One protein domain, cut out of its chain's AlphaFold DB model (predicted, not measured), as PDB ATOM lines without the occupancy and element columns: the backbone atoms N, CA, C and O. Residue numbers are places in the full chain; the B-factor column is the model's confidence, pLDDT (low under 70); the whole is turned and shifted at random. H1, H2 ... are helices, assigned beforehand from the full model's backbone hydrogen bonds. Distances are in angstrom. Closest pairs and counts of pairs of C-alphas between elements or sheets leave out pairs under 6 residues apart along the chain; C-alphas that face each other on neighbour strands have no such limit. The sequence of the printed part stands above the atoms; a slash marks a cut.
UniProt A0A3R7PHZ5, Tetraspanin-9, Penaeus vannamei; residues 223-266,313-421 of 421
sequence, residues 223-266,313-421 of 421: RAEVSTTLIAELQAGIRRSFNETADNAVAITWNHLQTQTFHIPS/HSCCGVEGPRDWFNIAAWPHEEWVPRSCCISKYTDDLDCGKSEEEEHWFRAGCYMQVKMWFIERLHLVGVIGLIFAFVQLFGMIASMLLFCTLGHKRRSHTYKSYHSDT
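Overview. This is residues 223 to 266 and 313 to 421 of the 421 residues of the protein "Tetraspanin-9" of Penaeus vannamei (UniProt A0A3R7PHZ5). What shape is it? A compact head, H1 to H4 with the long link 325 to 364, has helix H5 sticking out. What parts? The printed part is all helix: 153 residues, five named helices, no named strand. It is extended, spanning 101 by 37 by 30 A; the radius of gyration of the C-alphas is 28.3 A.

Arrangement. What touches? H1, residues 223 to 241, touches H3, residues 321 to 324, with 235 to 239 alone; C-alphas 235 and 323 are closest, 6.6 A. What else? H2, residues 249 to 259, and H4, residues 365 to 375, are close but not clearly touching; C-alphas 258 and 365 are closest, 6.8 A. H5, residues 377 to 419, stands free, with 38 of 39 O i to N i+4 pairs within hydrogen-bond range.

Along the chain. H1's start? C-alpha 223 is at (9.264, -23.786, 7.379). H5's end? C-alpha 419 is at (-52.424, -10.452, -14.296), 63.6 A from C-alpha 377.

Size, cuts and confidence. Any cut? Residues 267 to 312 are not printed; C-alphas 266 and 313 are 12.0 A apart. Low confidence? 18 printed residues are under pLDDT 70.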
ATOM      1  N   ARG A 223       8.273 -23.543   8.450       88.38
ATOM      2  CA  ARG A 223       9.264 -23.786   7.379       88.38
ATOM      3  C   ARG A 223      10.504 -24.587   7.814       88.38
ATOM      4  O   ARG A 223      11.102 -25.278   6.994       88.38
ATOM      5  N   ALA A 224      10.896 -24.488   9.087       89.12
ATOM      6  CA  ALA A 224      12.008 -25.247   9.660       89.12
ATOM      7  C   ALA A 224      11.642 -26.719   9.934       89.12
ATOM      8  O   ALA A 224      12.440 -27.600   9.647       89.12
ATOM      9  N   GLU A 225      10.419 -26.990  10.396       89.00
ATOM     10  CA  GLU A 225       9.939 -28.351  10.675       89.00
ATOM     11  C   GLU A 225       9.560 -29.103   9.389       89.00
ATOM     12  O   GLU A 225       9.790 -30.300   9.235       89.00
ATOM     13  N   VAL A 226       9.036 -28.378   8.395       85.50
ATOM     14  CA  VAL A 226       8.825 -28.919   7.043       85.50
ATOM     15  C   VAL A 226      10.170 -29.296   6.399       85.50
ATOM     16  O   VAL A 226      10.254 -30.301   5.699       85.50
ATOM     17  N   SER A 227      11.235 -28.528   6.670       87.94
ATOM     18  CA  SER A 227      12.603 -28.803   6.203       87.94
ATOM     19  C   SER A 227      13.155 -30.111   6.784       87.94
ATOM     20  O   SER A 227      13.643 -30.935   6.016       87.94
ATOM     21  N   THR A 228      13.074 -30.321   8.101       89.56
ATOM     22  CA  THR A 228      13.547 -31.546   8.781       89.56
ATOM     23  C   THR A 228      12.728 -32.774   8.391       89.56
ATOM     24  O   THR A 228      13.295 -33.809   8.045       89.56
ATOM     25  N   THR A 229      11.398 -32.643   8.356       85.31
ATOM     26  CA  THR A 229      10.486 -33.719   7.933       85.31
ATOM     27  C   THR A 229      10.792 -34.175   6.503       85.31
ATOM     28  O   THR A 229      10.886 -35.372   6.239       85.31
ATOM     29  N   LEU A 230      11.014 -33.236   5.575       84.50
ATOM     30  CA  LEU A 230      11.314 -33.559   4.178       84.50
ATOM     31  C   LEU A 230      12.664 -34.281   4.012       84.50
ATOM     32  O   LEU A 230      12.751 -35.197   3.198       84.50
ATOM     33  N   ILE A 231      13.693 -33.917   4.787       89.12
ATOM     34  CA  ILE A 231      14.982 -34.636   4.800       89.12
ATOM     35  C   ILE A 231      14.774 -36.095   5.230       89.12
ATOM     36  O   ILE A 231      15.212 -37.007   4.528       89.12
ATOM     37  N   ALA A 232      14.049 -36.318   6.331       87.81
ATOM     38  CA  ALA A 232      13.796 -37.655   6.863       87.81
ATOM     39  C   ALA A 232      13.019 -38.548   5.873       87.81
ATOM     40  O   ALA A 232      13.366 -39.716   5.692       87.81
ATOM     41  N   GLU A 233      12.010 -38.000   5.186       82.44
ATOM     42  CA  GLU A 233      11.259 -38.720   4.148       82.44
ATOM     43  C   GLU A 233      12.121 -39.033   2.910       82.44
ATOM     44  O   GLU A 233      12.051 -40.140   2.370       82.44
ATOM     45  N   LEU A 234      12.998 -38.115   2.481       85.12
ATOM     46  CA  LEU A 234      13.939 -38.366   1.381       85.12
ATOM     47  C   LEU A 234      14.957 -39.466   1.738       85.12
ATOM     48  O   LEU A 234      15.180 -40.374   0.933       85.12
ATOM     49  N   GLN A 235      15.520 -39.441   2.953       87.88
ATOM     50  CA  GLN A 235      16.443 -40.472   3.451       87.88
ATOM     51  C   GLN A 235      15.742 -41.833   3.583       87.88
ATOM     52  O   GLN A 235      16.295 -42.869   3.202       87.88
ATOM     53  N   ALA A 236      14.497 -41.850   4.068       83.69
ATOM     54  CA  ALA A 236      13.665 -43.049   4.112       83.69
ATOM     55  C   ALA A 236      13.358 -43.602   2.707       83.69
ATOM     56  O   ALA A 236      13.355 -44.822   2.514       83.69
ATOM     57  N   GLY A 237      13.141 -42.715   1.730       78.75
ATOM     58  CA  GLY A 237      12.955 -43.045   0.319       78.75
ATOM     59  C   GLY A 237      14.170 -43.749  -0.284       78.75
ATOM     60  O   GLY A 237      14.014 -44.836  -0.842       78.75
ATOM     61  N   ILE A 238      15.376 -43.193  -0.102       83.31
ATOM     62  CA  ILE A 238      16.639 -43.837  -0.504       83.31
ATOM     63  C   ILE A 238      16.761 -45.224   0.142       83.31
ATOM     64  O   ILE A 238      16.858 -46.231  -0.561       83.31
ATOM     65  N   ARG A 239      16.670 -45.294   1.479       84.38
ATOM     66  CA  ARG A 239      16.928 -46.526   2.245       84.38
ATOM     67  C   ARG A 239      15.997 -47.687   1.904       84.38
ATOM     68  O   ARG A 239      16.429 -48.831   2.015       84.38
ATOM     69  N   ARG A 240      14.734 -47.415   1.548       76.00
ATOM     70  CA  ARG A 240      13.702 -48.450   1.327       76.00
ATOM     71  C   ARG A 240      13.297 -48.674  -0.129       76.00
ATOM     72  O   ARG A 240      12.730 -49.722  -0.414       76.00
ATOM     73  N   SER A 241      13.489 -47.690  -1.010       70.69
ATOM     74  CA  SER A 241      12.846 -47.676  -2.338       70.69
ATOM     75  C   SER A 241      13.803 -47.491  -3.512       70.69
ATOM     76  O   SER A 241      13.363 -47.596  -4.659       70.69
ATOM     77  N   PHE A 242      15.085 -47.219  -3.262       77.75
ATOM     78  CA  PHE A 242      16.079 -47.242  -4.325       77.75
ATOM     79  C   PHE A 242      16.398 -48.685  -4.732       77.75
ATOM     80  O   PHE A 242      16.537 -49.563  -3.882       77.75
ATOM     81  N   ASN A 243      16.520 -48.925  -6.035       75.06
ATOM     82  CA  ASN A 243      17.035 -50.165  -6.606       75.06
ATOM     83  C   ASN A 243      17.654 -49.820  -7.967       75.06
ATOM     84  O   ASN A 243      16.927 -49.422  -8.873       75.06
ATOM     85  N   GLU A 244      18.974 -49.966  -8.108       65.75
ATOM     86  CA  GLU A 244      19.699 -49.610  -9.341       65.75
ATOM     87  C   GLU A 244      19.313 -50.503 -10.535       65.75
ATOM     88  O   GLU A 244      19.386 -50.071 -11.680       65.75
ATOM     89  N   THR A 245      18.858 -51.736 -10.279       63.62
ATOM     90  CA  THR A 245      18.500 -52.711 -11.331       63.62
ATOM     91  C   THR A 245      17.091 -52.531 -11.899       63.62
ATOM     92  O   THR A 245      16.707 -53.251 -12.819       63.62
ATOM     93  N   ALA A 246      16.303 -51.604 -11.351       59.00
ATOM     94  CA  ALA A 246      14.937 -51.358 -11.783       59.00
ATOM     95  C   ALA A 246      14.842 -50.052 -12.579       59.00
ATOM     96  O   ALA A 246      15.214 -48.994 -12.071       59.00
ATOM     97  N   ASP A 247      14.200 -50.102 -13.750       63.59
ATOM     98  CA  ASP A 247      13.751 -48.931 -14.526       63.59
ATOM     99  C   ASP A 247      12.581 -48.197 -13.827       63.59
ATOM    100  O   ASP A 247      11.545 -47.884 -14.418       63.59
ATOM    101  N   ASN A 248      12.698 -47.970 -12.517       68.12
ATOM    102  CA  ASN A 248      11.687 -47.318 -11.703       68.12
ATOM    103  C   ASN A 248      11.937 -45.804 -11.635       68.12
ATOM    104  O   ASN A 248      13.068 -45.314 -11.692       68.12
ATOM    105  N   ALA A 249      10.860 -45.030 -11.487       69.06
ATOM    106  CA  ALA A 249      10.974 -43.576 -11.468       69.06
ATOM    107  C   ALA A 249      11.773 -43.038 -10.275       69.06
ATOM    108  O   ALA A 249      12.271 -41.922 -10.363       69.06
ATOM    109  N   VAL A 250      11.934 -43.792  -9.182       72.94
ATOM    110  CA  VAL A 250      12.731 -43.356  -8.024       72.94
ATOM    111  C   VAL A 250      14.217 -43.334  -8.380       72.94
ATOM    112  O   VAL A 250      14.860 -42.305  -8.184       72.94
ATOM    113  N   ALA A 251      14.749 -44.407  -8.968       77.25
ATOM    114  CA  ALA A 251      16.129 -44.468  -9.436       77.25
ATOM    115  C   ALA A 251      16.392 -43.432 -10.541       77.25
ATOM    116  O   ALA A 251      17.370 -42.690 -10.467       77.25
ATOM    117  N   ILE A 252      15.473 -43.297 -11.507       79.56
ATOM    118  CA  ILE A 252      15.559 -42.278 -12.569       79.56
ATOM    119  C   ILE A 252      15.553 -40.856 -11.978       79.56
ATOM    120  O   ILE A 252      16.373 -40.030 -12.372       79.56
ATOM    121  N   THR A 253      14.675 -40.568 -11.010       82.19
ATOM    122  CA  THR A 253      14.581 -39.240 -10.376       82.19
ATOM    123  C   THR A 253      15.834 -38.915  -9.569       82.19
ATOM    124  O   THR A 253      16.352 -37.812  -9.708       82.19
ATOM    125  N   TRP A 254      16.368 -39.858  -8.783       84.25
ATOM    126  CA  TRP A 254      17.629 -39.662  -8.056       84.25
ATOM    127  C   TRP A 254      18.819 -39.482  -8.998       84.25
ATOM    128  O   TRP A 254      19.596 -38.548  -8.820       84.25
ATOM    129  N   ASN A 255      18.930 -40.302 -10.045       84.94
ATOM    130  CA  ASN A 255      19.977 -40.150 -11.055       84.94
ATOM    131  C   ASN A 255      19.896 -38.787 -11.754       84.94
ATOM    132  O   ASN A 255      20.923 -38.139 -11.951       84.94
ATOM    133  N   HIS A 256      18.689 -38.318 -12.080       84.38
ATOM    134  CA  HIS A 256      18.500 -36.994 -12.660       84.38
ATOM    135  C   HIS A 256      18.839 -35.879 -11.665       84.38
ATOM    136  O   HIS A 256      19.535 -34.942 -12.032       84.38
ATOM    137  N   LEU A 257      18.413 -35.988 -10.404       85.81
ATOM    138  CA  LEU A 257      18.671 -34.984  -9.369       85.81
ATOM    139  C   LEU A 257      20.167 -34.821  -9.065       85.81
ATOM    140  O   LEU A 257      20.634 -33.700  -8.907       85.81
ATOM    141  N   GLN A 258      20.909 -35.928  -9.020       86.31
ATOM    142  CA  GLN A 258      22.347 -35.937  -8.732       86.31
ATOM    143  C   GLN A 258      23.173 -35.420  -9.922       86.31
ATOM    144  O   GLN A 258      24.181 -34.745  -9.725       86.31
ATOM    145  N   THR A 259      22.703 -35.644 -11.159       82.69
ATOM    146  CA  THR A 259      23.328 -35.116 -12.390       82.69
ATOM    147  C   THR A 259      22.867 -33.707 -12.785       82.69
ATOM    148  O   THR A 259      23.503 -33.083 -13.632       82.69
ATOM    149  N   GLN A 260      21.798 -33.172 -12.184       78.25
ATOM    150  CA  GLN A 260      21.339 -31.799 -12.419       78.25
ATOM    151  C   GLN A 260      22.384 -30.775 -11.957       78.25
ATOM    152  O   GLN A 260      22.897 -30.834 -10.841       78.25
ATOM    153  N   THR A 261      22.648 -29.790 -12.815       71.25
ATOM    154  CA  THR A 261      23.535 -28.659 -12.525       71.25
ATOM    155  C   THR A 261      22.722 -27.515 -11.922       71.25
ATOM    156  O   THR A 261      22.038 -26.783 -12.639       71.25
ATOM    157  N   PHE A 262      22.796 -27.331 -10.603       67.31
ATOM    158  CA  PHE A 262      22.085 -26.244  -9.926       67.31
ATOM    159  C   PHE A 262      22.834 -24.911 -10.062       67.31
ATOM    160  O   PHE A 262      23.892 -24.715  -9.468       67.31
ATOM    161  N   HIS A 263      22.270 -23.951 -10.799       60.53
ATOM    162  CA  HIS A 263      22.746 -22.568 -10.728       60.53
ATOM    163  C   HIS A 263      22.464 -21.994  -9.334       60.53
ATOM    164  O   HIS A 263      21.313 -21.951  -8.908       60.53
ATOM    165  N   ILE A 264      23.514 -21.531  -8.651       57.09
ATOM    166  CA  ILE A 264      23.431 -20.805  -7.378       57.09
ATOM    167  C   ILE A 264      24.010 -19.403  -7.611       57.09
ATOM    168  O   ILE A 264      25.098 -19.296  -8.187       57.09
ATOM    169  N   PRO A 265      23.352 -18.319  -7.159       52.25
ATOM    170  CA  PRO A 265      23.946 -16.988  -7.174       52.25
ATOM    171  C   PRO A 265      25.253 -16.952  -6.366       52.25
ATOM    172  O   PRO A 265      25.293 -17.363  -5.206       52.25
ATOM    173  N   SER A 266      26.315 -16.388  -6.943       49.59
ATOM    174  CA  SER A 266      27.683 -16.357  -6.388       49.59
ATOM    175  C   SER A 266      27.861 -15.552  -5.085       49.59
ATOM    176  O   SER A 266      28.976 -15.409  -4.593       49.59
ATOM    177  N   HIS A 313      28.197 -28.235 -10.291       64.25
ATOM    178  CA  HIS A 313      27.048 -27.988  -9.404       64.25
ATOM    179  C   HIS A 313      26.123 -29.204  -9.190       64.25
ATOM    180  O   HIS A 313      24.903 -29.051  -9.095       64.25
ATOM    181  N   SER A 314      26.714 -30.394  -9.140       80.00
ATOM    182  CA  SER A 314      26.061 -31.681  -8.893       80.00
ATOM    183  C   SER A 314      26.071 -32.024  -7.398       80.00
ATOM    184  O   SER A 314      26.734 -31.364  -6.594       80.00
ATOM    185  N   CYS A 315      25.315 -33.047  -7.007       89.44
ATOM    186  CA  CYS A 315      25.107 -33.412  -5.606       89.44
ATOM    187  C   CYS A 315      25.009 -34.933  -5.424       89.44
ATOM    188  O   CYS A 315      24.786 -35.660  -6.389       89.44
ATOM    189  N   CYS A 316      25.169 -35.419  -4.193       90.50
ATOM    190  CA  CYS A 316      24.998 -36.831  -3.855       90.50
ATOM    191  C   CYS A 316      24.241 -36.997  -2.535       90.50
ATOM    192  O   CYS A 316      24.578 -36.359  -1.537       90.50
ATOM    193  N   GLY A 317      23.237 -37.876  -2.528       91.44
ATOM    194  CA  GLY A 317      22.411 -38.149  -1.352       91.44
ATOM    195  C   GLY A 317      21.494 -36.982  -0.972       91.44
ATOM    196  O   GLY A 317      21.279 -36.046  -1.747       91.44
ATOM    197  N   VAL A 318      20.922 -37.039   0.230       91.44
ATOM    198  CA  VAL A 318      20.011 -36.008   0.749       91.44
ATOM    199  C   VAL A 318      20.831 -34.883   1.366       91.44
ATOM    200  O   VAL A 318      20.818 -33.760   0.868       91.44
ATOM    201  N   GLU A 319      21.590 -35.208   2.406       90.88
ATOM    202  CA  GLU A 319      22.510 -34.324   3.117       90.88
ATOM    203  C   GLU A 319      23.965 -34.583   2.694       90.88
ATOM    204  O   GLU A 319      24.772 -33.653   2.699       90.88
ATOM    205  N   GLY A 320      24.285 -35.799   2.230       90.56
ATOM    206  CA  GLY A 320      25.575 -36.118   1.617       90.56
ATOM    207  C   GLY A 320      25.707 -37.581   1.164       90.56
ATOM    208  O   GLY A 320      24.781 -38.375   1.333       90.56
ATOM    209  N   PRO A 321      26.877 -37.990   0.635       89.62
ATOM    210  CA  PRO A 321      27.073 -39.322   0.049       89.62
ATOM    211  C   PRO A 321      26.821 -40.487   1.019       89.62
ATOM    212  O   PRO A 321      26.376 -41.549   0.595       89.62
ATOM    213  N   ARG A 322      27.012 -40.278   2.328       91.12
ATOM    214  CA  ARG A 322      26.786 -41.298   3.371       91.12
ATOM    215  C   ARG A 322      25.319 -41.720   3.529       91.12
ATOM    216  O   ARG A 322      25.060 -42.753   4.137       91.12
ATOM    217  N   ASP A 323      24.363 -40.980   2.959       92.50
ATOM    218  CA  ASP A 323      22.951 -41.395   2.905       92.50
ATOM    219  C   ASP A 323      22.737 -42.695   2.105       92.50
ATOM    220  O   ASP A 323      21.731 -43.380   2.303       92.50
ATOM    221  N   TRP A 324      23.684 -43.038   1.222       91.44
ATOM    222  CA  TRP A 324      23.685 -44.254   0.406       91.44
ATOM    223  C   TRP A 324      24.263 -45.488   1.107       91.44
ATOM    224  O   TRP A 324      24.118 -46.595   0.596       91.44
ATOM    225  N   PHE A 325      24.909 -45.340   2.263       91.88
ATOM    226  CA  PHE A 325      25.564 -46.468   2.927       91.88
ATOM    227  C   PHE A 325      24.529 -47.372   3.607       91.88
ATOM    228  O   PHE A 325      23.606 -46.888   4.268       91.88
ATOM    229  N   ASN A 326      24.712 -48.692   3.501       90.50
ATOM    230  CA  ASN A 326      23.859 -49.692   4.157       90.50
ATOM    231  C   ASN A 326      22.349 -49.583   3.812       90.50
ATOM    232  O   ASN A 326      21.488 -49.815   4.669       90.50
ATOM    233  N   ILE A 327      22.002 -49.221   2.570       89.00
ATOM    234  CA  ILE A 327      20.602 -49.179   2.105       89.00
ATOM    235  C   ILE A 327      20.085 -50.574   1.719       89.00
ATOM    236  O   ILE A 327      20.863 -51.500   1.502       89.00
ATOM    237  N   ALA A 328      18.765 -50.743   1.566       86.44
ATOM    238  CA  ALA A 328      18.168 -52.050   1.260       86.44
ATOM    239  C   ALA A 328      18.621 -52.677  -0.080       86.44
ATOM    240  O   ALA A 328      18.493 -53.889  -0.243       86.44
ATOM    241  N   ALA A 329      19.139 -51.883  -1.024       84.69
ATOM    242  CA  ALA A 329      19.666 -52.380  -2.299       84.69
ATOM    243  C   ALA A 329      21.073 -53.001  -2.186       84.69
ATOM    244  O   ALA A 329      21.409 -53.876  -2.980       84.69
ATOM    245  N   TRP A 330      21.873 -52.571  -1.206       88.62
ATOM    246  CA  TRP A 330      23.213 -53.094  -0.918       88.62
ATOM    247  C   TRP A 330      23.472 -53.079   0.601       88.62
ATOM    248  O   TRP A 330      24.142 -52.190   1.135       88.62
ATOM    249  N   PRO A 331      22.893 -54.037   1.347       88.25
ATOM    250  CA  PRO A 331      23.108 -54.121   2.787       88.25
ATOM    251  C   PRO A 331      24.578 -54.438   3.088       88.25
ATOM    252  O   PRO A 331      25.167 -55.283   2.422       88.25
ATOM    253  N   HIS A 332      25.133 -53.808   4.128       88.88
ATOM    254  CA  HIS A 332      26.525 -53.965   4.585       88.88
ATOM    255  C   HIS A 332      27.619 -53.379   3.679       88.88
ATOM    256  O   HIS A 332      28.792 -53.541   3.996       88.88
ATOM    257  N   GLU A 333      27.253 -52.652   2.619       89.38
ATOM    258  CA  GLU A 333      28.207 -52.031   1.696       89.38
ATOM    259  C   GLU A 333      28.181 -50.489   1.802       89.38
ATOM    260  O   GLU A 333      27.121 -49.870   1.977       89.38
ATOM    261  N   GLU A 334      29.352 -49.858   1.664       89.81
ATOM    262  CA  GLU A 334      29.569 -48.405   1.817       89.81
ATOM    263  C   GLU A 334      29.974 -47.745   0.489       89.81
ATOM    264  O   GLU A 334      31.074 -47.226   0.327       89.81
ATOM    265  N   TRP A 335      29.066 -47.775  -0.490       87.75
ATOM    266  CA  TRP A 335      29.275 -47.202  -1.824       87.75
ATOM    267  C   TRP A 335      28.090 -46.342  -2.276       87.75
ATOM    268  O   TRP A 335      27.003 -46.383  -1.692       87.75
ATOM    269  N   VAL A 336      28.320 -45.533  -3.313       89.88
ATOM    270  CA  VAL A 336      27.343 -44.589  -3.878       89.88
ATOM    271  C   VAL A 336      26.965 -44.971  -5.317       89.88
ATOM    272  O   VAL A 336      27.791 -45.532  -6.041       89.88
ATOM    273  N   PRO A 337      25.746 -44.647  -5.796       89.44
ATOM    274  CA  PRO A 337      25.376 -44.882  -7.190       89.44
ATOM    275  C   PRO A 337      26.257 -44.063  -8.142       89.44
ATOM    276  O   PRO A 337      26.677 -42.953  -7.819       89.44
ATOM    277  N   ARG A 338      26.474 -44.558  -9.368       85.88
ATOM    278  CA  ARG A 338      27.358 -43.910 -10.364       85.88
ATOM    279  C   ARG A 338      26.979 -42.464 -10.716       85.88
ATOM    280  O   ARG A 338      27.839 -41.696 -11.133       85.88
ATOM    281  N   SER A 339      25.726 -42.059 -10.502       86.31
ATOM    282  CA  SER A 339      25.274 -40.666 -10.655       86.31
ATOM    283  C   SER A 339      25.845 -39.694  -9.607       86.31
ATOM    284  O   SER A 339      25.750 -38.487  -9.805       86.31
ATOM    285  N   CYS A 340      26.472 -40.196  -8.537       89.12
ATOM    286  CA  CYS A 340      27.248 -39.413  -7.571       89.12
ATOM    287  C   CYS A 340      28.722 -39.198  -7.957       89.12
ATOM    288  O   CYS A 340      29.414 -38.443  -7.267       89.12
ATOM    289  N   CYS A 341      29.229 -39.874  -8.995       87.38
ATOM    290  CA  CYS A 341      30.638 -39.792  -9.372       87.38
ATOM    291  C   CYS A 341      30.969 -38.472 -10.075       87.38
ATOM    292  O   CYS A 341      30.231 -37.994 -10.938       87.38
ATOM    293  N   ILE A 342      32.133 -37.908  -9.754       83.00
ATOM    294  CA  ILE A 342      32.656 -36.717 -10.424       83.00
ATOM    295  C   ILE A 342      33.119 -37.094 -11.841       83.00
ATOM    296  O   ILE A 342      33.851 -38.065 -12.019       83.00
ATOM    297  N   SER A 343      32.779 -36.274 -12.844       73.56
ATOM    298  CA  SER A 343      33.074 -36.498 -14.278       73.56
ATOM    299  C   SER A 343      34.555 -36.717 -14.644       73.56
ATOM    300  O   SER A 343      34.850 -37.076 -15.779       73.56
ATOM    301  N   LYS A 344      35.496 -36.477 -13.725       71.19
ATOM    302  CA  LYS A 344      36.923 -36.788 -13.906       71.19
ATOM    303  C   LYS A 344      37.215 -38.294 -13.781       71.19
ATOM    304  O   LYS A 344      38.214 -38.756 -14.315       71.19
ATOM    305  N   TYR A 345      36.349 -39.022 -13.081       70.25
ATOM    306  CA  TYR A 345      36.518 -40.422 -12.687       70.25
ATOM    307  C   TYR A 345      35.380 -41.318 -13.195       70.25
ATOM    308  O   TYR A 345      35.234 -42.454 -12.764       70.25
ATOM    309  N   THR A 346      34.535 -40.825 -14.104       65.50
ATOM    310  CA  THR A 346      33.438 -41.612 -14.696       65.50
ATOM    311  C   THR A 346      33.912 -42.700 -15.661       65.50
ATOM    312  O   THR A 346      33.124 -43.584 -15.986       65.50
ATOM    313  N   ASP A 347      35.175 -42.643 -16.094       67.81
ATOM    314  CA  ASP A 347      35.822 -43.685 -16.898       67.81
ATOM    315  C   ASP A 347      36.434 -44.808 -16.030       67.81
ATOM    316  O   ASP A 347      36.728 -45.889 -16.547       67.81
ATOM    317  N   ASP A 348      36.585 -44.598 -14.712       69.06
ATOM    318  CA  ASP A 348      36.965 -45.659 -13.776       69.06
ATOM    319  C   ASP A 348      35.768 -46.584 -13.528       69.06
ATOM    320  O   ASP A 348      34.690 -46.156 -13.104       69.06
ATOM    321  N   LEU A 349      35.976 -47.880 -13.781       67.62
ATOM    322  CA  LEU A 349      34.917 -48.882 -13.956       67.62
ATOM    323  C   LEU A 349      33.942 -49.008 -12.768       67.62
ATOM    324  O   LEU A 349      32.808 -49.442 -12.956       67.62
ATOM    325  N   ASP A 350      34.373 -48.618 -11.566       75.12
ATOM    326  CA  ASP A 350      33.605 -48.699 -10.321       75.12
ATOM    327  C   ASP A 350      33.801 -47.458  -9.419       75.12
ATOM    328  O   ASP A 350      33.910 -47.563  -8.199       75.12
ATOM    329  N   CYS A 351      33.796 -46.252 -10.006       85.19
ATOM    330  CA  CYS A 351      33.936 -44.967  -9.292       85.19
ATOM    331  C   CYS A 351      33.085 -44.838  -8.007       85.19
ATOM    332  O   CYS A 351      33.516 -44.234  -7.024       85.19
ATOM    333  N   GLY A 352      31.885 -45.430  -7.990       84.88
ATOM    334  CA  GLY A 352      30.969 -45.406  -6.849       84.88
ATOM    335  C   GLY A 352      31.409 -46.268  -5.663       84.88
ATOM    336  O   GLY A 352      31.021 -45.960  -4.542       84.88
ATOM    337  N   LYS A 353      32.229 -47.304  -5.901       85.69
ATOM    338  CA  LYS A 353      32.745 -48.272  -4.910       85.69
ATOM    339  C   LYS A 353      34.197 -48.005  -4.487       85.69
ATOM    340  O   LYS A 353      34.795 -48.836  -3.811       85.69
ATOM    341  N   SER A 354      34.783 -46.892  -4.924       77.88
ATOM    342  CA  SER A 354      36.125 -46.486  -4.496       77.88
ATOM    343  C   SER A 354      36.145 -46.207  -2.990       77.88
ATOM    344  O   SER A 354      35.258 -45.523  -2.490       77.88
ATOM    345  N   GLU A 355      37.168 -46.671  -2.269       71.44
ATOM    346  CA  GLU A 355      37.363 -46.321  -0.849       71.44
ATOM    347  C   GLU A 355      37.728 -44.829  -0.662       71.44
ATOM    348  O   GLU A 355      37.649 -44.277   0.437       71.44
ATOM    349  N   GLU A 356      38.120 -44.145  -1.741       74.00
ATOM    350  CA  GLU A 356      38.546 -42.749  -1.723       74.00
ATOM    351  C   GLU A 356      37.357 -41.784  -1.918       74.00
ATOM    352  O   GLU A 356      36.951 -41.504  -3.050       74.00
ATOM    353  N   GLU A 357      36.867 -41.181  -0.822       70.81
ATOM    354  CA  GLU A 357      35.768 -40.182  -0.797       70.81
ATOM    355  C   GLU A 357      35.955 -38.968  -1.755       70.81
ATOM    356  O   GLU A 357      35.038 -38.163  -1.925       70.81
ATOM    357  N   GLU A 358      37.134 -38.772  -2.356       74.38
ATOM    358  CA  GLU A 358      37.405 -37.703  -3.334       74.38
ATOM    359  C   GLU A 358      36.777 -37.942  -4.720       74.38
ATOM    360  O   GLU A 358      36.706 -37.012  -5.523       74.38
ATOM    361  N   HIS A 359      36.271 -39.148  -4.997       78.25
ATOM    362  CA  HIS A 359      35.643 -39.502  -6.277       78.25
ATOM    363  C   HIS A 359      34.176 -39.045  -6.400       78.25
ATOM    364  O   HIS A 359      33.599 -39.099  -7.493       78.25
ATOM    365  N   TRP A 360      33.556 -38.593  -5.303       85.94
ATOM    366  CA  TRP A 360      32.110 -38.362  -5.197       85.94
ATOM    367  C   TRP A 360      31.752 -36.903  -4.892       85.94
ATOM    368  O   TRP A 360      32.502 -36.175  -4.235       85.94
ATOM    369  N   PHE A 361      30.556 -36.464  -5.296       85.00
ATOM    370  CA  PHE A 361      30.043 -35.157  -4.874       85.00
ATOM    371  C   PHE A 361      29.791 -35.124  -3.358       85.00
ATOM    372  O   PHE A 361      28.983 -35.883  -2.831       85.00
ATOM    373  N   ARG A 362      30.453 -34.202  -2.647       83.88
ATOM    374  CA  ARG A 362      30.308 -34.048  -1.185       83.88
ATOM    375  C   ARG A 362      29.067 -33.251  -0.752       83.88
ATOM    376  O   ARG A 362      28.708 -33.296   0.420       83.88
ATOM    377  N   ALA A 363      28.423 -32.516  -1.661       84.50
ATOM    378  CA  ALA A 363      27.245 -31.700  -1.359       84.50
ATOM    379  C   ALA A 363      25.944 -32.519  -1.446       84.50
ATOM    380  O   ALA A 363      25.673 -33.134  -2.478       84.50
ATOM    381  N   GLY A 364      25.110 -32.476  -0.403       88.44
ATOM    382  CA  GLY A 364      23.777 -33.087  -0.402       88.44
ATOM    383  C   GLY A 364      22.779 -32.383  -1.324       88.44
ATOM    384  O   GLY A 364      22.720 -31.149  -1.377       88.44
ATOM    385  N   CYS A 365      21.948 -33.154  -2.032       89.69
ATOM    386  CA  CYS A 365      20.979 -32.600  -2.979       89.69
ATOM    387  C   CYS A 365      19.872 -31.777  -2.312       89.69
ATOM    388  O   CYS A 365      19.346 -30.850  -2.930       89.69
ATOM    389  N   TYR A 366      19.537 -32.057  -1.048       87.94
ATOM    390  CA  TYR A 366      18.516 -31.310  -0.315       87.94
ATOM    391  C   TYR A 366      18.838 -29.812  -0.248       87.94
ATOM    392  O   TYR A 366      17.962 -28.982  -0.496       87.94
ATOM    393  N   MET A 367      20.094 -29.454   0.042       84.25
ATOM    394  CA  MET A 367      20.493 -28.049   0.149       84.25
ATOM    395  C   MET A 367      20.410 -27.337  -1.208       84.25
ATOM    396  O   MET A 367      19.907 -26.215  -1.273       84.25
ATOM    397  N   GLN A 368      20.811 -28.004  -2.294       82.62
ATOM    398  CA  GLN A 368      20.745 -27.436  -3.645       82.62
ATOM    399  C   GLN A 368      19.293 -27.201  -4.087       82.62
ATOM    400  O   GLN A 368      18.947 -26.104  -4.528       82.62
ATOM    401  N   VAL A 369      18.413 -28.185  -3.870       83.69
ATOM    402  CA  VAL A 369      16.969 -28.062  -4.138       83.69
ATOM    403  C   VAL A 369      16.337 -26.965  -3.281       83.69
ATOM    404  O   VAL A 369      15.540 -26.177  -3.786       83.69
ATOM    405  N   LYS A 370      16.708 -26.869  -1.998       84.38
ATOM    406  CA  LYS A 370      16.234 -25.825  -1.080       84.38
ATOM    407  C   LYS A 370      16.638 -24.428  -1.546       84.38
ATOM    408  O   LYS A 370      15.784 -23.546  -1.576       84.38
ATOM    409  N   MET A 371      17.900 -24.223  -1.924       82.06
ATOM    410  CA  MET A 371      18.378 -22.923  -2.410       82.06
ATOM    411  C   MET A 371      17.707 -22.540  -3.732       82.06
ATOM    412  O   MET A 371      17.181 -21.434  -3.842       82.06
ATOM    413  N   TRP A 372      17.608 -23.478  -4.679       81.75
ATOM    414  CA  TRP A 372      16.871 -23.286  -5.930       81.75
ATOM    415  C   TRP A 372      15.393 -22.939  -5.683       81.75
ATOM    416  O   TRP A 372      14.854 -22.018  -6.298       81.75
ATOM    417  N   PHE A 373      14.731 -23.615  -4.740       82.88
ATOM    418  CA  PHE A 373      13.338 -23.330  -4.390       82.88
ATOM    419  C   PHE A 373      13.170 -21.959  -3.721       82.88
ATOM    420  O   PHE A 373      12.211 -21.255  -4.025       82.88
ATOM    421  N   ILE A 374      14.098 -21.547  -2.850       85.19
ATOM    422  CA  ILE A 374      14.091 -20.214  -2.224       85.19
ATOM    423  C   ILE A 374      14.294 -19.120  -3.280       85.19
ATOM    424  O   ILE A 374      13.563 -18.130  -3.275       85.19
ATOM    425  N   GLU A 375      15.216 -19.310  -4.226       84.19
ATOM    426  CA  GLU A 375      15.416 -18.390  -5.350       84.19
ATOM    427  C   GLU A 375      14.150 -18.287  -6.218       84.19
ATOM    428  O   GLU A 375      13.706 -17.191  -6.567       84.19
ATOM    429  N   ARG A 376      13.507 -19.424  -6.514       87.12
ATOM    430  CA  ARG A 376      12.274 -19.515  -7.317       87.12
ATOM    431  C   ARG A 376      10.982 -19.274  -6.530       87.12
ATOM    432  O   ARG A 376       9.907 -19.300  -7.131       87.12
ATOM    433  N   LEU A 377      11.053 -18.952  -5.237       88.00
ATOM    434  CA  LEU A 377       9.885 -18.737  -4.371       88.00
ATOM    435  C   LEU A 377       8.967 -17.620  -4.895       88.00
ATOM    436  O   LEU A 377       7.747 -17.688  -4.742       88.00
ATOM    437  N   HIS A 378       9.538 -16.628  -5.586       90.75
ATOM    438  CA  HIS A 378       8.786 -15.570  -6.260       90.75
ATOM    439  C   HIS A 378       7.801 -16.111  -7.313       90.75
ATOM    440  O   HIS A 378       6.694 -15.591  -7.422       90.75
ATOM    441  N   LEU A 379       8.144 -17.184  -8.043       92.25
ATOM    442  CA  LEU A 379       7.240 -17.817  -9.013       92.25
ATOM    443  C   LEU A 379       6.044 -18.464  -8.311       92.25
ATOM    444  O   LEU A 379       4.907 -18.287  -8.745       92.25
ATOM    445  N   VAL A 380       6.289 -19.164  -7.198       90.62
ATOM    446  CA  VAL A 380       5.233 -19.779  -6.376       90.62
ATOM    447  C   VAL A 380       4.302 -18.699  -5.815       90.62
ATOM    448  O   VAL A 380       3.083 -18.843  -5.887       90.62
ATOM    449  N   GLY A 381       4.863 -17.581  -5.339       92.69
ATOM    450  CA  GLY A 381       4.098 -16.416  -4.885       92.69
ATOM    451  C   GLY A 381       3.231 -15.792  -5.985       92.69
ATOM    452  O   GLY A 381       2.051 -15.534  -5.757       92.69
ATOM    453  N   VAL A 382       3.773 -15.607  -7.195       95.69
ATOM    454  CA  VAL A 382       3.025 -15.078  -8.351       95.69
ATOM    455  C   VAL A 382       1.901 -16.028  -8.778       95.69
ATOM    456  O   VAL A 382       0.777 -15.576  -8.989       95.69
ATOM    457  N   ILE A 383       2.158 -17.337  -8.853       94.62
ATOM    458  CA  ILE A 383       1.132 -18.343  -9.180       94.62
ATOM    459  C   ILE A 383       0.018 -18.345  -8.121       94.62
ATOM    460  O   ILE A 383      -1.162 -18.339  -8.476       94.62
ATOM    461  N   GLY A 384       0.375 -18.285  -6.834       94.50
ATOM    462  CA  GLY A 384      -0.586 -18.180  -5.733       94.50
ATOM    463  C   GLY A 384      -1.442 -16.910  -5.804       94.50
ATOM    464  O   GLY A 384      -2.659 -16.982  -5.637       94.50
ATOM    465  N   LEU A 385      -0.837 -15.763  -6.131       95.50
ATOM    466  CA  LEU A 385      -1.548 -14.492  -6.303       95.50
ATOM    467  C   LEU A 385      -2.521 -14.523  -7.494       95.50
ATOM    468  O   LEU A 385      -3.661 -14.077  -7.364       95.50
ATOM    469  N   ILE A 386      -2.105 -15.089  -8.634       96.06
ATOM    470  CA  ILE A 386      -2.978 -15.284  -9.804       96.06
ATOM    471  C   ILE A 386      -4.165 -16.180  -9.434       96.06
ATOM    472  O   ILE A 386      -5.307 -15.859  -9.765       96.06
ATOM    473  N   PHE A 387      -3.920 -17.278  -8.714       95.06
ATOM    474  CA  PHE A 387      -4.979 -18.187  -8.283       95.06
ATOM    475  C   PHE A 387      -5.982 -17.498  -7.342       95.06
ATOM    476  O   PHE A 387      -7.191 -17.581  -7.568       95.06
ATOM    477  N   ALA A 388      -5.493 -16.741  -6.354       96.06
ATOM    478  CA  ALA A 388      -6.328 -15.950  -5.450       96.06
ATOM    479  C   ALA A 388      -7.167 -14.893  -6.196       96.06
ATOM    480  O   ALA A 388      -8.352 -14.724  -5.904       96.06
ATOM    481  N   PHE A 389      -6.599 -14.225  -7.206       95.81
ATOM    482  CA  PHE A 389      -7.331 -13.272  -8.046       95.81
ATOM    483  C   PHE A 389      -8.445 -13.950  -8.864       95.81
ATOM    484  O   PHE A 389      -9.571 -13.453  -8.911       95.81
ATOM    485  N   VAL A 390      -8.171 -15.119  -9.457       94.38
ATOM    486  CA  VAL A 390      -9.178 -15.908 -10.192       94.38
ATOM    487  C   VAL A 390     -10.303 -16.382  -9.265       94.38
ATOM    488  O   VAL A 390     -11.474 -16.318  -9.648       94.38
ATOM    489  N   GLN A 391      -9.989 -16.798  -8.035       95.94
ATOM    490  CA  GLN A 391     -11.002 -17.130  -7.028       95.94
ATOM    491  C   GLN A 391     -11.849 -15.916  -6.637       95.94
ATOM    492  O   GLN A 391     -13.074 -16.027  -6.594       95.94
ATOM    493  N   LEU A 392     -11.227 -14.758  -6.389       95.81
ATOM    494  CA  LEU A 392     -11.930 -13.518  -6.054       95.81
ATOM    495  C   LEU A 392     -12.894 -13.105  -7.174       95.81
ATOM    496  O   LEU A 392     -14.070 -12.856  -6.908       95.81
ATOM    497  N   PHE A 393     -12.435 -13.129  -8.427       94.25
ATOM    498  CA  PHE A 393     -13.287 -12.907  -9.594       94.25
ATOM    499  C   PHE A 393     -14.452 -13.910  -9.654       94.25
ATOM    500  O   PHE A 393     -15.598 -13.513  -9.864       94.25
ATOM    501  N   GLY A 394     -14.190 -15.200  -9.413       94.25
ATOM    502  CA  GLY A 394     -15.216 -16.245  -9.359       94.25
ATOM    503  C   GLY A 394     -16.270 -16.011  -8.270       94.25
ATOM    504  O   GLY A 394     -17.463 -16.182  -8.527       94.25
ATOM    505  N   MET A 395     -15.858 -15.562  -7.078       96.06
ATOM    506  CA  MET A 395     -16.762 -15.212  -5.974       96.06
ATOM    507  C   MET A 395     -17.637 -13.999  -6.315       96.06
ATOM    508  O   MET A 395     -18.857 -14.070  -6.154       96.06
ATOM    509  N   ILE A 396     -17.039 -12.925  -6.842       95.06
ATOM    510  CA  ILE A 396     -17.755 -11.709  -7.262       95.06
ATOM    511  C   ILE A 396     -18.758 -12.043  -8.375       95.06
ATOM    512  O   ILE A 396     -19.949 -11.758  -8.244       95.06
ATOM    513  N   ALA A 397     -18.317 -12.726  -9.435       93.56
ATOM    514  CA  ALA A 397     -19.178 -13.148 -10.538       93.56
ATOM    515  C   ALA A 397     -20.330 -14.051 -10.062       93.56
ATOM    516  O   ALA A 397     -21.473 -13.867 -10.486       93.56
ATOM    517  N   SER A 398     -20.059 -14.990  -9.147       94.19
ATOM    518  CA  SER A 398     -21.085 -15.850  -8.546       94.19
ATOM    519  C   SER A 398     -22.150 -15.036  -7.804       94.19
ATOM    520  O   SER A 398     -23.347 -15.225  -8.036       94.19
ATOM    521  N   MET A 399     -21.734 -14.071  -6.979       93.50
ATOM    522  CA  MET A 399     -22.649 -13.210  -6.226       93.50
ATOM    523  C   MET A 399     -23.481 -12.300  -7.145       93.50
ATOM    524  O   MET A 399     -24.700 -12.211  -6.988       93.50
ATOM    525  N   LEU A 400     -22.866 -11.697  -8.169       90.94
ATOM    526  CA  LEU A 400     -23.563 -10.872  -9.166       90.94
ATOM    527  C   LEU A 400     -24.617 -11.680  -9.946       90.94
ATOM    528  O   LEU A 400     -25.758 -11.229 -10.119       90.94
ATOM    529  N   LEU A 401     -24.281 -12.905 -10.371       91.25
ATOM    530  CA  LEU A 401     -25.248 -13.813 -10.992       91.25
ATOM    531  C   LEU A 401     -26.358 -14.194 -10.001       91.25
ATOM    532  O   LEU A 401     -27.530 -14.189 -10.380       91.25
ATOM    533  N   PHE A 402     -26.027 -14.482  -8.739       91.75
ATOM    534  CA  PHE A 402     -27.004 -14.854  -7.717       91.75
ATOM    535  C   PHE A 402     -28.014 -13.732  -7.456       91.75
ATOM    536  O   PHE A 402     -29.219 -13.989  -7.491       91.75
ATOM    537  N   CYS A 403     -27.553 -12.491  -7.281       89.44
ATOM    538  CA  CYS A 403     -28.404 -11.313  -7.107       89.44
ATOM    539  C   CYS A 403     -29.285 -11.047  -8.337       89.44
ATOM    540  O   CYS A 403     -30.494 -10.836  -8.200       89.44
ATOM    541  N   THR A 404     -28.732 -11.158  -9.549       88.00
ATOM    542  CA  THR A 404     -29.487 -10.936 -10.796       88.00
ATOM    543  C   THR A 404     -30.570 -12.002 -11.010       88.00
ATOM    544  O   THR A 404     -31.733 -11.687 -11.289       88.00
ATOM    545  N   LEU A 405     -30.235 -13.281 -10.804       86.81
ATOM    546  CA  LEU A 405     -31.204 -14.385 -10.790       86.81
ATOM    547  C   LEU A 405     -32.200 -14.240  -9.625       86.81
ATOM    548  O   LEU A 405     -33.365 -14.639  -9.742       86.81
ATOM    549  N   GLY A 406     -31.748 -13.646  -8.518       84.38
ATOM    550  CA  GLY A 406     -32.498 -13.098  -7.388       84.38
ATOM    551  C   GLY A 406     -33.687 -12.255  -7.836       84.38
ATOM    552  O   GLY A 406     -34.846 -12.647  -7.644       84.38
ATOM    553  N   HIS A 407     -33.371 -11.138  -8.482       84.88
ATOM    554  CA  HIS A 407     -34.314 -10.141  -8.973       84.88
ATOM    555  C   HIS A 407     -35.246 -10.691 -10.067       84.88
ATOM    556  O   HIS A 407     -36.468 -10.581  -9.947       84.88
ATOM    557  N   LYS A 408     -34.702 -11.381 -11.084       80.69
ATOM    558  CA  LYS A 408     -35.481 -11.885 -12.234       80.69
ATOM    559  C   LYS A 408     -36.658 -12.781 -11.822       80.69
ATOM    560  O   LYS A 408     -37.754 -12.633 -12.359       80.69
ATOM    561  N   ARG A 409     -36.468 -13.678 -10.843       79.44
ATOM    562  CA  ARG A 409     -37.554 -14.549 -10.340       79.44
ATOM    563  C   ARG A 409     -38.643 -13.748  -9.619       79.44
ATOM    564  O   ARG A 409     -39.815 -14.000  -9.864       79.44
ATOM    565  N   ARG A 410     -38.263 -12.780  -8.770       80.69
ATOM    566  CA  ARG A 410     -39.215 -11.925  -8.030       80.69
ATOM    567  C   ARG A 410     -40.077 -11.098  -8.991       80.69
ATOM    568  O   ARG A 410     -41.289 -11.058  -8.823       80.69
ATOM    569  N   SER A 411     -39.471 -10.527 -10.035       77.19
ATOM    570  CA  SER A 411     -40.188  -9.768 -11.071       77.19
ATOM    571  C   SER A 411     -41.230 -10.617 -11.817       77.19
ATOM    572  O   SER A 411     -42.355 -10.164 -12.021       77.19
ATOM    573  N   HIS A 412     -40.909 -11.874 -12.156       74.44
ATOM    574  CA  HIS A 412     -41.887 -12.801 -12.743       74.44
ATOM    575  C   HIS A 412     -43.044 -13.132 -11.788       74.44
ATOM    576  O   HIS A 412     -44.194 -13.136 -12.221       74.44
ATOM    577  N   THR A 413     -42.765 -13.372 -10.501       76.81
ATOM    578  CA  THR A 413     -43.812 -13.630  -9.497       76.81
ATOM    579  C   THR A 413     -44.744 -12.428  -9.321       76.81
ATOM    580  O   THR A 413     -45.956 -12.612  -9.294       76.81
ATOM    581  N   TYR A 414     -44.202 -11.206  -9.273       73.25
ATOM    582  CA  TYR A 414     -45.008  -9.983  -9.177       73.25
ATOM    583  C   TYR A 414     -45.922  -9.790 -10.395       73.25
ATOM    584  O   TYR A 414     -47.107  -9.513 -10.234       73.25
ATOM    585  N   LYS A 415     -45.402 -10.002 -11.614       76.50
ATOM    586  CA  LYS A 415     -46.212  -9.896 -12.839       76.50
ATOM    587  C   LYS A 415     -47.380 -10.880 -12.866       76.50
ATOM    588  O   LYS A 415     -48.455 -10.471 -13.276       76.50
ATOM    589  N   SER A 416     -47.179 -12.119 -12.404       71.44
ATOM    590  CA  SER A 416     -48.260 -13.113 -12.310       71.44
ATOM    591  C   SER A 416     -49.410 -12.605 -11.439       71.44
ATOM    592  O   SER A 416     -50.556 -12.647 -11.860       71.44
ATOM    593  N   TYR A 417     -49.088 -12.050 -10.267       70.50
ATOM    594  CA  TYR A 417     -50.082 -11.557  -9.309       70.50
ATOM    595  C   TYR A 417     -50.933 -10.399  -9.853       70.50
ATOM    596  O   TYR A 417     -52.101 -10.294  -9.506       70.50
ATOM    597  N   HIS A 418     -50.355  -9.540 -10.699       73.44
ATOM    598  CA  HIS A 418     -51.059  -8.403 -11.303       73.44
ATOM    599  C   HIS A 418     -51.883  -8.805 -12.545       73.44
ATOM    600  O   HIS A 418     -52.774  -8.070 -12.953       73.44
ATOM    601  N   SER A 419     -51.602  -9.948 -13.180       71.25
ATOM    602  CA  SER A 419     -52.424 -10.452 -14.296       71.25
ATOM    603  C   SER A 419     -53.675 -11.224 -13.857       71.25
ATOM    604  O   SER A 419     -54.515 -11.509 -14.705       71.25
ATOM    605  N   ASP A 420     -53.799 -11.536 -12.563       66.88
ATOM    606  CA  ASP A 420     -54.930 -12.271 -11.975       66.88
ATOM    607  C   ASP A 420     -55.939 -11.342 -11.245       66.88
ATOM    608  O   ASP A 420     -56.892 -11.828 -10.630       66.88
ATOM    609  N   THR A 421     -55.734 -10.017 -11.314       58.09
ATOM    610  CA  THR A 421     -56.596  -8.941 -10.773       58.09
ATOM    611  C   THR A 421     -57.045  -7.982 -11.867       58.09
ATOM    612  O   THR A 421     -58.260  -7.704 -11.931       58.09
TER     613      THR A 421